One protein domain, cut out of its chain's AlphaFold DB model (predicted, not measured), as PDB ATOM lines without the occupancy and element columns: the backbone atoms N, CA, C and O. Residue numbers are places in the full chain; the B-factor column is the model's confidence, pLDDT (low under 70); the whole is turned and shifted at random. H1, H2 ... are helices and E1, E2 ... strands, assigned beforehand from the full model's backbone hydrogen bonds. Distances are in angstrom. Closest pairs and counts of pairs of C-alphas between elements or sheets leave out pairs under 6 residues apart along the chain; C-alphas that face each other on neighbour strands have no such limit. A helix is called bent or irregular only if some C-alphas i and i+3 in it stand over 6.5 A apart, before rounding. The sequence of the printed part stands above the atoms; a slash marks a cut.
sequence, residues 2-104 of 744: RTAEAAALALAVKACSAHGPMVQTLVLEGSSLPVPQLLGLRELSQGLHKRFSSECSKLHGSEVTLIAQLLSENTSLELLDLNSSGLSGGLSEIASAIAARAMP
ATOM      1  N   ARG A   2     -22.512 -12.577  33.153       72.12
ATOM      2  CA  ARG A   2     -22.729 -13.979  33.613       72.12
ATOM      3  C   ARG A   2     -21.430 -14.800  33.511       72.12
ATOM      4  O   ARG A   2     -20.605 -14.525  32.648       72.12
ATOM      5  N   THR A   3     -21.250 -15.838  34.332       69.06
ATOM      6  CA  THR A   3     -20.030 -16.687  34.336       69.06
ATOM      7  C   THR A   3     -19.731 -17.328  32.973       69.06
ATOM      8  O   THR A   3     -18.583 -17.361  32.537       69.06
ATOM      9  N   ALA A   4     -20.764 -17.755  32.239       72.38
ATOM     10  CA  ALA A   4     -20.618 -18.297  30.884       72.38
ATOM     11  C   ALA A   4     -20.143 -17.250  29.854       72.38
ATOM     12  O   ALA A   4     -19.397 -17.577  28.932       72.38
ATOM     13  N   GLU A   5     -20.546 -15.987  30.016       79.19
ATOM     14  CA  GLU A   5     -20.111 -14.880  29.151       79.19
ATOM     15  C   GLU A   5     -18.659 -14.500  29.447       79.19
ATOM     16  O   GLU A   5     -17.887 -14.271  28.521       79.19
ATOM     17  N   ALA A   6     -18.268 -14.516  30.724       73.44
ATOM     18  CA  ALA A   6     -16.881 -14.338  31.136       73.44
ATOM     19  C   ALA A   6     -15.971 -15.428  30.559       73.44
ATOM     20  O   ALA A   6     -14.890 -15.126  30.061       73.44
ATOM     21  N   ALA A   7     -16.434 -16.679  30.537       75.19
ATOM     22  CA  ALA A   7     -15.695 -17.772  29.921       75.19
ATOM     23  C   ALA A   7     -15.489 -17.578  28.407       75.19
ATOM     24  O   ALA A   7     -14.389 -17.749  27.876       75.19
ATOM     25  N   ALA A   8     -16.548 -17.172  27.698       80.25
ATOM     26  CA  ALA A   8     -16.471 -16.867  26.272       80.25
ATOM     27  C   ALA A   8     -15.545 -15.669  25.991       80.25
ATOM     28  O   ALA A   8     -14.773 -15.696  25.032       80.25
ATOM     29  N   LEU A   9     -15.575 -14.648  26.854       80.69
ATOM     30  CA  LEU A   9     -14.680 -13.499  26.772       80.69
ATOM     31  C   LEU A   9     -13.221 -13.908  27.004       80.69
ATOM     32  O   LEU A   9     -12.355 -13.470  26.252       80.69
ATOM     33  N   ALA A  10     -12.945 -14.787  27.973       77.12
ATOM     34  CA  ALA A  10     -11.607 -15.330  28.210       77.12
ATOM     35  C   ALA A  10     -11.058 -15.997  26.946       77.12
ATOM     36  O   ALA A  10      -9.945 -15.702  26.518       77.12
ATOM     37  N   LEU A  11     -11.859 -16.861  26.314       79.56
ATOM     38  CA  LEU A  11     -11.497 -17.547  25.073       79.56
ATOM     39  C   LEU A  11     -11.254 -16.573  23.916       79.56
ATOM     40  O   LEU A  11     -10.294 -16.744  23.164       79.56
ATOM     41  N   ALA A  12     -12.077 -15.532  23.785       78.81
ATOM     42  CA  ALA A  12     -11.893 -14.507  22.762       78.81
ATOM     43  C   ALA A  12     -10.604 -13.696  22.985       78.81
ATOM     44  O   ALA A  12      -9.846 -13.468  22.041       78.81
ATOM     45  N   VAL A  13     -10.322 -13.307  24.233       77.88
ATOM     46  CA  VAL A  13      -9.095 -12.592  24.617       77.88
ATOM     47  C   VAL A  13      -7.860 -13.461  24.371       77.88
ATOM     48  O   VAL A  13      -6.872 -12.974  23.816       77.88
ATOM     49  N   LYS A  14      -7.926 -14.757  24.692       74.06
ATOM     50  CA  LYS A  14      -6.878 -15.741  24.378       74.06
ATOM     51  C   LYS A  14      -6.616 -15.833  22.875       74.06
ATOM     52  O   LYS A  14      -5.477 -15.675  22.442       74.06
ATOM     53  N   ALA A  15      -7.666 -16.012  22.070       74.56
ATOM     54  CA  ALA A  15      -7.552 -16.113  20.614       74.56
ATOM     55  C   ALA A  15      -6.976 -14.834  19.979       74.56
ATOM     56  O   ALA A  15      -6.143 -14.914  19.077       74.56
ATOM     57  N   CYS A  16      -7.367 -13.656  20.479       72.50
ATOM     58  CA  CYS A  16      -6.820 -12.377  20.020       72.50
ATOM     59  C   CYS A  16      -5.334 -12.226  20.368       72.50
ATOM     60  O   CYS A  16      -4.555 -11.758  19.541       72.50
ATOM     61  N   SER A  17      -4.935 -12.666  21.563       67.56
ATOM     62  CA  SER A  17      -3.546 -12.595  22.032       67.56
ATOM     63  C   SER A  17      -2.609 -13.537  21.260       67.56
ATOM     64  O   SER A  17      -1.411 -13.281  21.201       67.56
ATOM     65  N   ALA A  18      -3.143 -14.595  20.634       64.81
ATOM     66  CA  ALA A  18      -2.385 -15.536  19.807       64.81
ATOM     67  C   ALA A  18      -2.191 -15.086  18.340       64.81
ATOM     68  O   ALA A  18      -1.300 -15.600  17.662       64.81
ATOM     69  N   HIS A  19      -3.017 -14.162  17.825       57.66
ATOM     70  CA  HIS A  19      -3.122 -13.892  16.380       57.66
ATOM     71  C   HIS A  19      -3.149 -12.401  15.962       57.66
ATOM     72  O   HIS A  19      -3.324 -12.123  14.776       57.66
ATOM     73  N   GLY A  20      -2.980 -11.426  16.868       58.16
ATOM     74  CA  GLY A  20      -3.126  -9.999  16.531       58.16
ATOM     75  C   GLY A  20      -2.656  -9.005  17.610       58.16
ATOM     76  O   GLY A  20      -1.880  -9.388  18.485       58.16
ATOM     77  N   PRO A  21      -3.074  -7.713  17.550       53.22
ATOM     78  CA  PRO A  21      -2.643  -6.702  18.516       53.22
ATOM     79  C   PRO A  21      -3.137  -7.073  19.919       53.22
ATOM     80  O   PRO A  21      -4.339  -7.197  20.156       53.22
ATOM     81  N   MET A  22      -2.191  -7.268  20.839       64.25
ATOM     82  CA  MET A  22      -2.474  -7.706  22.205       64.25
ATOM     83  C   MET A  22      -3.347  -6.701  22.959       64.25
ATOM     84  O   MET A  22      -3.032  -5.511  23.037       64.25
ATOM     85  N   VAL A  23      -4.405  -7.208  23.595       69.12
ATOM     86  CA  VAL A  23      -5.171  -6.455  24.592       69.12
ATOM     87  C   VAL A  23      -4.260  -6.238  25.798       69.12
ATOM     88  O   VAL A  23      -3.847  -7.199  26.440       69.12
ATOM     89  N   GLN A  24      -3.903  -4.986  26.088       73.25
ATOM     90  CA  GLN A  24      -3.029  -4.663  27.224       73.25
ATOM     91  C   GLN A  24      -3.793  -4.647  28.549       73.25
ATOM     92  O   GLN A  24      -3.326  -5.195  29.545       73.25
ATOM     93  N   THR A  25      -4.992  -4.071  28.537       74.81
ATOM     94  CA  THR A  25      -5.837  -3.935  29.721       74.81
ATOM     95  C   THR A  25      -7.269  -4.243  29.335       74.81
ATOM     96  O   THR A  25      -7.788  -3.694  28.362       74.81
ATOM     97  N   LEU A  26      -7.912  -5.108  30.108       76.25
ATOM     98  CA  LEU A  26      -9.333  -5.387  29.999       76.25
ATOM     99  C   LEU A  26     -10.038  -4.717  31.177       76.25
ATOM    100  O   LEU A  26      -9.820  -5.100  32.320       76.25
ATOM    101  N   VAL A  27     -10.848  -3.698  30.901       74.75
ATOM    102  CA  VAL A  27     -11.615  -3.001  31.940       74.75
ATOM    103  C   VAL A  27     -13.008  -3.611  32.012       74.75
ATOM    104  O   VAL A  27     -13.758  -3.549  31.038       74.75
ATOM    105  N   LEU A  28     -13.352  -4.199  33.154       67.69
ATOM    106  CA  LEU A  28     -14.658  -4.799  33.420       67.69
ATOM    107  C   LEU A  28     -15.220  -4.231  34.710       67.69
ATOM    108  O   LEU A  28     -14.532  -4.243  35.714       67.69
ATOM    109  N   GLU A  29     -16.442  -3.696  34.660       64.31
ATOM    110  CA  GLU A  29     -17.215  -3.261  35.840       64.31
ATOM    111  C   GLU A  29     -16.431  -2.369  36.844       64.31
ATOM    112  O   GLU A  29     -16.782  -2.286  38.015       64.31
ATOM    113  N   GLY A  30     -15.411  -1.637  36.366       63.09
ATOM    114  CA  GLY A  30     -14.542  -0.756  37.165       63.09
ATOM    115  C   GLY A  30     -13.149  -1.323  37.482       63.09
ATOM    116  O   GLY A  30     -12.268  -0.561  37.869       63.09
ATOM    117  N   SER A  31     -12.922  -2.615  37.245       67.88
ATOM    118  CA  SER A  31     -11.662  -3.333  37.460       67.88
ATOM    119  C   SER A  31     -10.802  -3.335  36.192       67.88
ATOM    120  O   SER A  31     -11.238  -3.808  35.140       67.88
ATOM    121  N   SER A  32      -9.560  -2.847  36.263       72.94
ATOM    122  CA  SER A  32      -8.588  -2.963  35.168       72.94
ATOM    123  C   SER A  32      -7.753  -4.236  35.305       72.94
ATOM    124  O   SER A  32      -6.911  -4.335  36.194       72.94
ATOM    125  N   LEU A  33      -7.956  -5.198  34.405       74.56
ATOM    126  CA  LEU A  33      -7.231  -6.466  34.393       74.56
ATOM    127  C   LEU A  33      -6.080  -6.440  33.372       74.56
ATOM    128  O   LEU A  33      -6.331  -6.334  32.166       74.56
ATOM    129  N   PRO A  34      -4.819  -6.571  33.813       75.81
ATOM    130  CA  PRO A  34      -3.666  -6.685  32.926       75.81
ATOM    131  C   PRO A  34      -3.607  -8.078  32.276       75.81
ATOM    132  O   PRO A  34      -3.040  -9.033  32.811       75.81
ATOM    133  N   VAL A  35      -4.170  -8.186  31.071       76.06
ATOM    134  CA  VAL A  35      -4.211  -9.427  30.274       76.06
ATOM    135  C   VAL A  35      -2.814 -10.026  30.011       76.06
ATOM    136  O   VAL A  35      -2.669 -11.240  30.165       76.06
ATOM    137  N   PRO A  36      -1.756  -9.244  29.696       72.88
ATOM    138  CA  PRO A  36      -0.419  -9.798  29.469       72.88
ATOM    139  C   PRO A  36       0.191 -10.470  30.710       72.88
ATOM    140  O   PRO A  36       0.940 -11.435  30.567       72.88
ATOM    141  N   GLN A  37      -0.127  -9.979  31.915       74.56
ATOM    142  CA  GLN A  37       0.332 -10.575  33.177       74.56
ATOM    143  C   GLN A  37      -0.434 -11.861  33.487       74.56
ATOM    144  O   GLN A  37       0.178 -12.873  33.814       74.56
ATOM    145  N   LEU A  38      -1.761 -11.843  33.307       76.12
ATOM    146  CA  LEU A  38      -2.627 -13.002  33.535       76.12
ATOM    147  C   LEU A  38      -2.353 -14.162  32.569       76.12
ATOM    148  O   LEU A  38      -2.472 -15.308  32.985       76.12
ATOM    149  N   LEU A  39      -1.926 -13.884  31.331       76.12
ATOM    150  CA  LEU A  39      -1.505 -14.901  30.352       76.12
ATOM    151  C   LEU A  39      -0.005 -15.253  30.419       76.12
ATOM    152  O   LEU A  39       0.425 -16.215  29.787       76.12
ATOM    153  N   GLY A  40       0.808 -14.494  31.159       67.94
ATOM    154  CA  GLY A  40       2.238 -14.777  31.315       67.94
ATOM    155  C   GLY A  40       3.091 -14.490  30.069       67.94
ATOM    156  O   GLY A  40       4.043 -15.215  29.771       67.94
ATOM    157  N   LEU A  41       2.750 -13.446  29.310       69.75
ATOM    158  CA  LEU A  41       3.391 -13.132  28.029       69.75
ATOM    159  C   LEU A  41       4.696 -12.333  28.238       69.75
ATOM    160  O   LEU A  41       4.698 -11.224  28.777       69.75
ATOM    161  N   ARG A  42       5.828 -12.913  27.804       60.88
ATOM    162  CA  ARG A  42       7.197 -12.430  28.100       60.88
ATOM    163  C   ARG A  42       7.612 -11.147  27.369       60.88
ATOM    164  O   ARG A  42       8.512 -10.463  27.842       60.88
ATOM    165  N   GLU A  43       7.001 -10.826  26.230       57.56
ATOM    166  CA  GLU A  43       7.568  -9.861  25.266       57.56
ATOM    167  C   GLU A  43       7.399  -8.374  25.638       57.56
ATOM    168  O   GLU A  43       8.049  -7.527  25.032       57.56
ATOM    169  N   LEU A  44       6.575  -8.027  26.639       51.25
ATOM    170  CA  LEU A  44       6.164  -6.629  26.875       51.25
ATOM    171  C   LEU A  44       6.395  -6.084  28.292       51.25
ATOM    172  O   LEU A  44       6.155  -4.902  28.528       51.25
ATOM    173  N   SER A  45       6.858  -6.890  29.250       51.12
ATOM    174  CA  SER A  45       6.909  -6.469  30.656       51.12
ATOM    175  C   SER A  45       8.282  -6.706  31.287       51.12
ATOM    176  O   SER A  45       8.775  -7.832  31.334       51.12
ATOM    177  N   GLN A  46       8.899  -5.633  31.798       55.00
ATOM    178  CA  GLN A  46      10.162  -5.622  32.552       55.00
ATOM    179  C   GLN A  46      10.037  -6.423  33.869       55.00
ATOM    180  O   GLN A  46       9.981  -5.855  34.953       55.00
ATOM    181  N   GLY A  47       9.885  -7.748  33.797       58.62
ATOM    182  CA  GLY A  47       9.660  -8.625  34.953       58.62
ATOM    183  C   GLY A  47       8.257  -8.561  35.580       58.62
ATOM    184  O   GLY A  47       7.928  -9.422  36.390       58.62
ATOM    185  N   LEU A  48       7.399  -7.611  35.179       58.75
ATOM    186  CA  LEU A  48       6.043  -7.447  35.730       58.75
ATOM    187  C   LEU A  48       5.068  -8.587  35.362       58.75
ATOM    188  O   LEU A  48       4.051  -8.719  36.024       58.75
ATOM    189  N   HIS A  49       5.352  -9.437  34.365       62.03
ATOM    190  CA  HIS A  49       4.545 -10.642  34.071       62.03
ATOM    191  C   HIS A  49       4.586 -11.698  35.185       62.03
ATOM    192  O   HIS A  49       3.752 -12.597  35.202       62.03
ATOM    193  N   LYS A  50       5.557 -11.611  36.100       69.00
ATOM    194  CA  LYS A  50       5.749 -12.590  37.174       69.00
ATOM    195  C   LYS A  50       4.906 -12.309  38.413       69.00
ATOM    196  O   LYS A  50       4.834 -13.168  39.284       69.00
ATOM    197  N   ARG A  51       4.301 -11.122  38.524       77.06
ATOM    198  CA  ARG A  51       3.526 -10.699  39.697       77.06
ATOM    199  C   ARG A  51       2.186 -10.142  39.240       77.06
ATOM    200  O   ARG A  51       2.156  -9.229  38.422       77.06
ATOM    201  N   PHE A  52       1.105 -10.662  39.800       81.94
ATOM    202  CA  PHE A  52      -0.238 -10.128  39.626       81.94
ATOM    203  C   PHE A  52      -0.769  -9.689  40.987       81.94
ATOM    204  O   PHE A  52      -0.658 -10.447  41.947       81.94
ATOM    205  N   SER A  53      -1.332  -8.485  41.060       80.75
ATOM    206  CA  SER A  53      -2.041  -7.972  42.233       80.75
ATOM    207  C   SER A  53      -3.338  -7.324  41.767       80.75
ATOM    208  O   SER A  53      -3.316  -6.524  40.827       80.75
ATOM    209  N   SER A  54      -4.468  -7.699  42.368       73.94
ATOM    210  CA  SER A  54      -5.736  -7.016  42.116       73.94
ATOM    211  C   SER A  54      -5.781  -5.687  42.876       73.94
ATOM    212  O   SER A  54      -5.541  -5.621  44.076       73.94
ATOM    213  N   GLU A  55      -6.133  -4.606  42.179       65.56
ATOM    214  CA  GLU A  55      -6.409  -3.303  42.811       65.56
ATOM    215  C   GLU A  55      -7.869  -3.183  43.292       65.56
ATOM    216  O   GLU A  55      -8.252  -2.192  43.913       65.56
ATOM    217  N   CYS A  56      -8.709  -4.177  42.982       61.69
ATOM    218  CA  CYS A  56     -10.145  -4.122  43.226       61.69
ATOM    219  C   CYS A  56     -10.507  -4.799  44.552       61.69
ATOM    220  O   CYS A  56     -10.188  -5.966  44.765       61.69
ATOM    221  N   SER A  57     -11.235  -4.080  45.410       61.94
ATOM    222  CA  SER A  57     -11.669  -4.545  46.736       61.94
ATOM    223  C   SER A  57     -12.831  -5.545  46.702       61.94
ATOM    224  O   SER A  57     -13.257  -6.045  47.744       61.94
ATOM    225  N   LYS A  58     -13.413  -5.803  45.524       71.31
ATOM    226  CA  LYS A  58     -14.470  -6.804  45.363       71.31
ATOM    227  C   LYS A  58     -14.604  -7.247  43.910       71.31
ATOM    228  O   LYS A  58     -15.195  -6.543  43.097       71.31
ATOM    229  N   LEU A  59     -14.086  -8.431  43.605       74.06
ATOM    230  CA  LEU A  59     -14.288  -9.086  42.320       74.06
ATOM    231  C   LEU A  59     -15.657  -9.773  42.306       74.06
ATOM    232  O   LEU A  59     -16.036 -10.482  43.240       74.06
ATOM    233  N   HIS A  60     -16.411  -9.587  41.230       72.50
ATOM    234  CA  HIS A  60     -17.640 -10.331  40.989       72.50
ATOM    235  C   HIS A  60     -17.309 -11.745  40.501       72.50
ATOM    236  O   HIS A  60     -16.285 -11.973  39.858       72.50
ATOM    237  N   GLY A  61     -18.206 -12.712  40.735       71.69
ATOM    238  CA  GLY A  61     -17.967 -14.116  40.368       71.69
ATOM    239  C   GLY A  61     -17.576 -14.323  38.897       71.69
ATOM    240  O   GLY A  61     -16.735 -15.159  38.601       71.69
ATOM    241  N   SER A  62     -18.099 -13.512  37.971       74.75
ATOM    242  CA  SER A  62     -17.708 -13.555  36.555       74.75
ATOM    243  C   SER A  62     -16.296 -13.027  36.282       74.75
ATOM    244  O   SER A  62     -15.611 -13.577  35.422       74.75
ATOM    245  N   GLU A  63     -15.824 -12.018  37.014       77.00
ATOM    246  CA  GLU A  63     -14.439 -11.535  36.927       77.00
ATOM    247  C   GLU A  63     -13.466 -12.578  37.487       77.00
ATOM    248  O   GLU A  63     -12.429 -12.838  36.883       77.00
ATOM    249  N   VAL A  64     -13.834 -13.244  38.586       78.69
ATOM    250  CA  VAL A  64     -13.042 -14.342  39.159       78.69
ATOM    251  C   VAL A  64     -12.953 -15.521  38.188       78.69
ATOM    252  O   VAL A  64     -11.856 -16.018  37.939       78.69
ATOM    253  N   THR A  65     -14.067 -15.923  37.557       80.25
ATOM    254  CA  THR A  65     -14.059 -16.958  36.507       80.25
ATOM    255  C   THR A  65     -13.153 -16.563  35.339       80.25
ATOM    256  O   THR A  65     -12.397 -17.392  34.832       80.25
ATOM    257  N   LEU A  66     -13.203 -15.300  34.907       78.88
ATOM    258  CA  LEU A  66     -12.349 -14.796  33.836       78.88
ATOM    259  C   LEU A  66     -10.864 -14.866  34.217       78.88
ATOM    260  O   LEU A  66     -10.058 -15.369  33.437       78.88
ATOM    261  N   ILE A  67     -10.510 -14.399  35.418       81.44
ATOM    262  CA  ILE A  67      -9.143 -14.448  35.948       81.44
ATOM    263  C   ILE A  67      -8.662 -15.897  36.018       81.44
ATOM    264  O   ILE A  67      -7.603 -16.203  35.480       81.44
ATOM    265  N   ALA A  68      -9.457 -16.807  36.584       82.12
ATOM    266  CA  ALA A  68      -9.126 -18.227  36.660       82.12
ATOM    267  C   ALA A  68      -8.890 -18.847  35.272       82.12
ATOM    268  O   ALA A  68      -7.923 -19.580  35.064       82.12
ATOM    269  N   GLN A  69      -9.727 -18.516  34.284       82.25
ATOM    270  CA  GLN A  69      -9.545 -19.022  32.925       82.25
ATOM    271  C   GLN A  69      -8.325 -18.447  32.215       82.25
ATOM    272  O   GLN A  69      -7.734 -19.148  31.397       82.25
ATOM    273  N   LEU A  70      -7.948 -17.197  32.481       79.38
ATOM    274  CA  LEU A  70      -6.714 -16.625  31.941       79.38
ATOM    275  C   LEU A  70      -5.481 -17.224  32.639       79.38
ATOM    276  O   LEU A  70      -4.516 -17.574  31.964       79.38
ATOM    277  N   LEU A  71      -5.554 -17.438  33.957       81.50
ATOM    278  CA  LEU A  71      -4.493 -18.057  34.755       81.50
ATOM    279  C   LEU A  71      -4.233 -19.521  34.388       81.50
ATOM    280  O   LEU A  71      -3.095 -19.965  34.488       81.50
ATOM    281  N   SER A  72      -5.238 -20.273  33.928       81.81
ATOM    282  CA  SER A  72      -5.067 -21.700  33.601       81.81
ATOM    283  C   SER A  72      -4.079 -21.975  32.459       81.81
ATOM    284  O   SER A  72      -3.612 -23.104  32.307       81.81
ATOM    285  N   GLU A  73      -3.731 -20.963  31.662       75.38
ATOM    286  CA  GLU A  73      -2.704 -21.043  30.615       75.38
ATOM    287  C   GLU A  73      -1.375 -20.394  31.020       75.38
ATOM    288  O   GLU A  73      -0.399 -20.474  30.275       75.38
ATOM    289  N   ASN A  74      -1.305 -19.789  32.206       76.69
ATOM    290  CA  ASN A  74      -0.130 -19.068  32.654       76.69
ATOM    291  C   ASN A  74       0.965 -20.027  33.131       76.69
ATOM    292  O   ASN A  74       0.778 -20.834  34.039       76.69
ATOM    293  N   THR A  75       2.150 -19.906  32.536       76.81
ATOM    294  CA  THR A  75       3.325 -20.719  32.889       76.81
ATOM    295  C   THR A  75       4.491 -19.880  33.404       76.81
ATOM    296  O   THR A  75       5.633 -20.331  33.367       76.81
ATOM    297  N   SER A  76       4.253 -18.628  33.799       80.69
ATOM    298  CA  SER A  76       5.321 -17.696  34.196       80.69
ATOM    299  C   SER A  76       5.045 -16.902  35.472       80.69
ATOM    300  O   SER A  76       5.962 -16.261  35.978       80.69
ATOM    301  N   LEU A  77       3.810 -16.932  35.979       83.50
ATOM    302  CA  LEU A  77       3.417 -16.191  37.170       83.50
ATOM    303  C   LEU A  77       4.030 -16.817  38.429       83.50
ATOM    304  O   LEU A  77       3.778 -17.980  38.734       83.50
ATOM    305  N   GLU A  78       4.815 -16.026  39.158       86.38
ATOM    306  CA  GLU A  78       5.489 -16.425  40.398       86.38
ATOM    307  C   GLU A  78       4.727 -15.922  41.636       86.38
ATOM    308  O   GLU A  78       4.703 -16.597  42.660       86.38
ATOM    309  N   LEU A  79       4.059 -14.767  41.553       86.94
ATOM    310  CA  LEU A  79       3.262 -14.204  42.643       86.94
ATOM    311  C   LEU A  79       1.844 -13.878  42.184       86.94
ATOM    312  O   LEU A  79       1.657 -13.109  41.238       86.94
ATOM    313  N   LEU A  80       0.868 -14.418  42.908       88.44
ATOM    314  CA  LEU A  80      -0.546 -14.102  42.754       88.44
ATOM    315  C   LEU A  80      -1.072 -13.490  44.056       88.44
ATOM    316  O   LEU A  80      -1.179 -14.184  45.063       88.44
ATOM    317  N   ASP A  81      -1.388 -12.199  44.028       86.69
ATOM    318  CA  ASP A  81      -1.970 -11.459  45.146       86.69
ATOM    319  C   ASP A  81      -3.414 -11.074  44.818       86.69
ATOM    320  O   ASP A  81      -3.682 -10.308  43.890       86.69
ATOM    321  N   LEU A  82      -4.346 -11.666  45.555       85.81
ATOM    322  CA  LEU A  82      -5.777 -11.405  45.462       85.81
ATOM    323  C   LEU A  82      -6.339 -11.101  46.855       85.81
ATOM    324  O   LEU A  82      -7.445 -11.532  47.191       85.81
ATOM    325  N   ASN A  83      -5.570 -10.411  47.701       85.31
ATOM    326  CA  ASN A  83      -6.048  -9.997  49.016       85.31
ATOM    327  C   ASN A  83      -7.289  -9.096  48.895       85.31
ATOM    328  O   ASN A  83      -7.416  -8.308  47.957       85.31
ATOM    329  N   SER A  84      -8.225  -9.250  49.835       82.88
ATOM    330  CA  SER A  84      -9.461  -8.465  49.939       82.88
ATOM    331  C   SER A  84     -10.250  -8.397  48.622       82.88
ATOM    332  O   SER A  84     -10.810  -7.360  48.283       82.88
ATOM    333  N   SER A  85     -10.276  -9.490  47.852       82.69
ATOM    334  CA  SER A  85     -10.908  -9.553  46.527       82.69
ATOM    335  C   SER A  85     -12.287 -10.224  46.527       82.69
ATOM    336  O   SER A  85     -12.962 -10.224  45.501       82.69
ATOM    337  N   GLY A  86     -12.742 -10.780  47.654       75.94
ATOM    338  CA  GLY A  86     -14.074 -11.381  47.789       75.94
ATOM    339  C   GLY A  86     -14.261 -12.686  47.003       75.94
ATOM    340  O   GLY A  86     -15.262 -12.855  46.310       75.94
ATOM    341  N   LEU A  87     -13.308 -13.617  47.103       77.94
ATOM    342  CA  LEU A  87     -13.255 -14.842  46.286       77.94
ATOM    343  C   LEU A  87     -14.201 -15.983  46.712       77.94
ATOM    344  O   LEU A  87     -14.146 -17.062  46.118       77.94
ATOM    345  N   SER A  88     -15.070 -15.790  47.706       70.19
ATOM    346  CA  SER A  88     -15.890 -16.867  48.290       70.19
ATOM    347  C   SER A  88     -16.753 -17.638  47.280       70.19
ATOM    348  O   SER A  88     -17.003 -18.821  47.482       70.19
ATOM    349  N   GLY A  89     -17.179 -17.004  46.182       68.56
ATOM    350  CA  GLY A  89     -17.973 -17.636  45.120       68.56
ATOM    351  C   GLY A  89     -17.191 -18.117  43.893       68.56
ATOM    352  O   GLY A  89     -17.831 -18.568  42.948       68.56
ATOM    353  N   GLY A  90     -15.859 -17.971  43.866       74.12
ATOM    354  CA  GLY A  90     -15.031 -18.248  42.680       74.12
ATOM    355  C   GLY A  90     -13.665 -18.900  42.958       74.12
ATOM    356  O   GLY A  90     -12.818 -18.991  42.067       74.12
ATOM    357  N   LEU A  91     -13.400 -19.313  44.206       80.12
ATOM    358  CA  LEU A  91     -12.121 -19.934  44.565       80.12
ATOM    359  C   LEU A  91     -11.945 -21.312  43.911       80.12
ATOM    360  O   LEU A  91     -10.821 -21.661  43.566       80.12
ATOM    361  N   SER A  92     -13.024 -22.075  43.707       82.00
ATOM    362  CA  SER A  92     -12.945 -23.396  43.063       82.00
ATOM    363  C   SER A  92     -12.366 -23.287  41.647       82.00
ATOM    364  O   SER A  92     -11.491 -24.062  41.261       82.00
ATOM    365  N   GLU A  93     -12.740 -22.249  40.892       82.38
ATOM    366  CA  GLU A  93     -12.165 -21.980  39.578       82.38
ATOM    367  C   GLU A  93     -10.678 -21.616  39.661       82.38
ATOM    368  O   GLU A  93      -9.891 -22.094  38.843       82.38
ATOM    369  N   ILE A  94     -10.265 -20.814  40.650       84.69
ATOM    370  CA  ILE A  94      -8.847 -20.473  40.860       84.69
ATOM    371  C   ILE A  94      -8.044 -21.717  41.263       84.69
ATOM    372  O   ILE A  94      -6.970 -21.960  40.711       84.69
ATOM    373  N   ALA A  95      -8.560 -22.533  42.184       85.75
ATOM    374  CA  ALA A  95      -7.936 -23.782  42.607       85.75
ATOM    375  C   ALA A  95      -7.790 -24.746  41.417       85.75
ATOM    376  O   ALA A  95      -6.713 -25.298  41.182       85.75
ATOM    377  N   SER A  96      -8.832 -24.870  40.591       84.31
ATOM    378  CA  SER A  96      -8.790 -25.641  39.347       84.31
ATOM    379  C   SER A  96      -7.745 -25.097  38.364       84.31
ATOM    380  O   SER A  96      -6.975 -25.871  37.793       84.31
ATOM    381  N   ALA A  97      -7.649 -23.772  38.211       83.44
ATOM    382  CA  ALA A  97      -6.660 -23.133  37.347       83.44
ATOM    383  C   ALA A  97      -5.218 -23.400  37.806       83.44
ATOM    384  O   ALA A  97      -4.362 -23.703  36.974       83.44
ATOM    385  N   ILE A  98      -4.956 -23.355  39.116       84.94
ATOM    386  CA  ILE A  98      -3.648 -23.694  39.698       84.94
ATOM    387  C   ILE A  98      -3.304 -25.166  39.427       84.94
ATOM    388  O   ILE A  98      -2.186 -25.475  39.009       84.94
ATOM    389  N   ALA A  99      -4.267 -26.074  39.615       84.31
ATOM    390  CA  ALA A  99      -4.076 -27.508  39.404       84.31
ATOM    391  C   ALA A  99      -3.873 -27.890  37.923       84.31
ATOM    392  O   ALA A  99      -3.232 -28.900  37.635       84.31
ATOM    393  N   ALA A 100      -4.392 -27.100  36.976       77.69
ATOM    394  CA  ALA A 100      -4.457 -27.473  35.562       77.69
ATOM    395  C   ALA A 100      -3.090 -27.611  34.866       77.69
ATOM    396  O   ALA A 100      -2.949 -28.466  33.988       77.69
ATOM    397  N   ARG A 101      -2.093 -26.770  35.192       69.88
ATOM    398  CA  ARG A 101      -0.825 -26.707  34.429       69.88
ATOM    399  C   ARG A 101       0.459 -26.607  35.250       69.88
ATOM    400  O   ARG A 101       1.492 -26.273  34.678       69.88
ATOM    401  N   ALA A 102       0.421 -26.941  36.539       72.56
ATOM    402  CA  ALA A 102       1.591 -26.851  37.413       72.56
ATOM    403  C   ALA A 102       2.245 -25.448  37.362       72.56
ATOM    404  O   ALA A 102       3.363 -25.280  36.869       72.56
ATOM    405  N   MET A 103       1.505 -24.421  37.793       79.25
ATOM    406  CA  MET A 103       1.968 -23.032  37.746       79.25
ATOM    407  C   MET A 103       3.247 -22.833  38.576       79.25
ATOM    408  O   MET A 103       3.338 -23.386  39.672       79.25
ATOM    409  N   PRO A 104       4.210 -22.000  38.132       82.38
ATOM    410  CA  PRO A 104       5.473 -21.754  38.838       82.38
ATOM    411  C   PRO A 104       5.321 -20.783  40.025       82.38
ATOM    412  O   PRO A 104       6.244 -20.031  40.335       82.38
TER     413      PRO A 104
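AT A GLANCE: This is residues 2 to 104 of the 744 residues of the protein "Ribonuclease inhibitor" of Chrysochromulina tobinii (UniProt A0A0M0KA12). Three helices, H1, H3 and H4, lie side by side and run the same way, with H3 between the other two; two small two-strand ribbons, the hairpin E1 and E2 and the parallel pair E3 and E4, lie off one side of them. The short helix H2 packs on H3 near the middle of the domain, and one long stretch with no named element, residues 39 to 50, joins H2 to E3. The printed part has 103 residues with four named helices and four named strands, in the order H1 E1 E2 H2 E3 H3 E4 H4, a mixed class of helices and strands. It is compact, with a radius of gyration of the C-alphas of 12.5 A, and spans 33 by 26 by 25 A.

IN THESE COORDINATES: The parallel sheet holds E3, residues 51 to 53, and E4, residues 79 to 81; C-alpha 51 is at (3.526, -10.699, 39.697). The antiparallel sheet holds E1, residues 26 to 28, and E2, residues 31 to 33. H1, residues 3 to 19, is the longest helix at 24.8 A, beginning with C-alpha 3 at (-20.030, -16.687, 34.336). H2 is residues 35 to 38. H3, residues 61 to 71, measures 15.1 A. H4, residues 91 to 101, measures 16.6 A and ends with C-alpha 101 at (-0.825, -26.707, 34.429); it is only just irregular, with C-alphas 98 and 101 6.7 A apart.

HOW THE PARTS SIT: E3 and E4 are parallel at 2 degrees, with N 52 and O 79 2.9 A apart, within hydrogen-bond range. E3, H3 and E4 form a strand-helix-strand unit, two parallel neighbour strands with a helix between them in the chain, and its crossover is right-handed. E1 and E2 form an antiparallel hairpin at 155 degrees, with N 33 and O 26 2.8 A apart, within hydrogen-bond range. H3 is the hub, touching three helices. It touches H1 at a shallow tilt of 31 degrees, the same way; the closest C-alphas, of Thr 3 and Ser 62, are 4.5 A apart. It touches H4 at a shallow tilt of 11 degrees, the same way; the closest C-alphas, of Ala 68 and Ile 94, are 4.8 A apart. H2 touches H3, the closest C-alphas being those of Leu 38 and Leu 71 at 5.5 A. H1 and H4 are apart. In H1 and H3 every O i to N i+4 pair is within hydrogen-bond range, in H4 6 of 7; H2 is too short for such a pair.

THE WHOLE: The C-alphas farthest apart are those of Gly 20 and Ser 88, at 34.9 A. The printed part has no cut. The link from H2 to E3, residues 39 to 50, is long. The mean pLDDT of the printed part is 74.2, and 28 residues are under 70, among them residues 17 to 23 and 40 to 50.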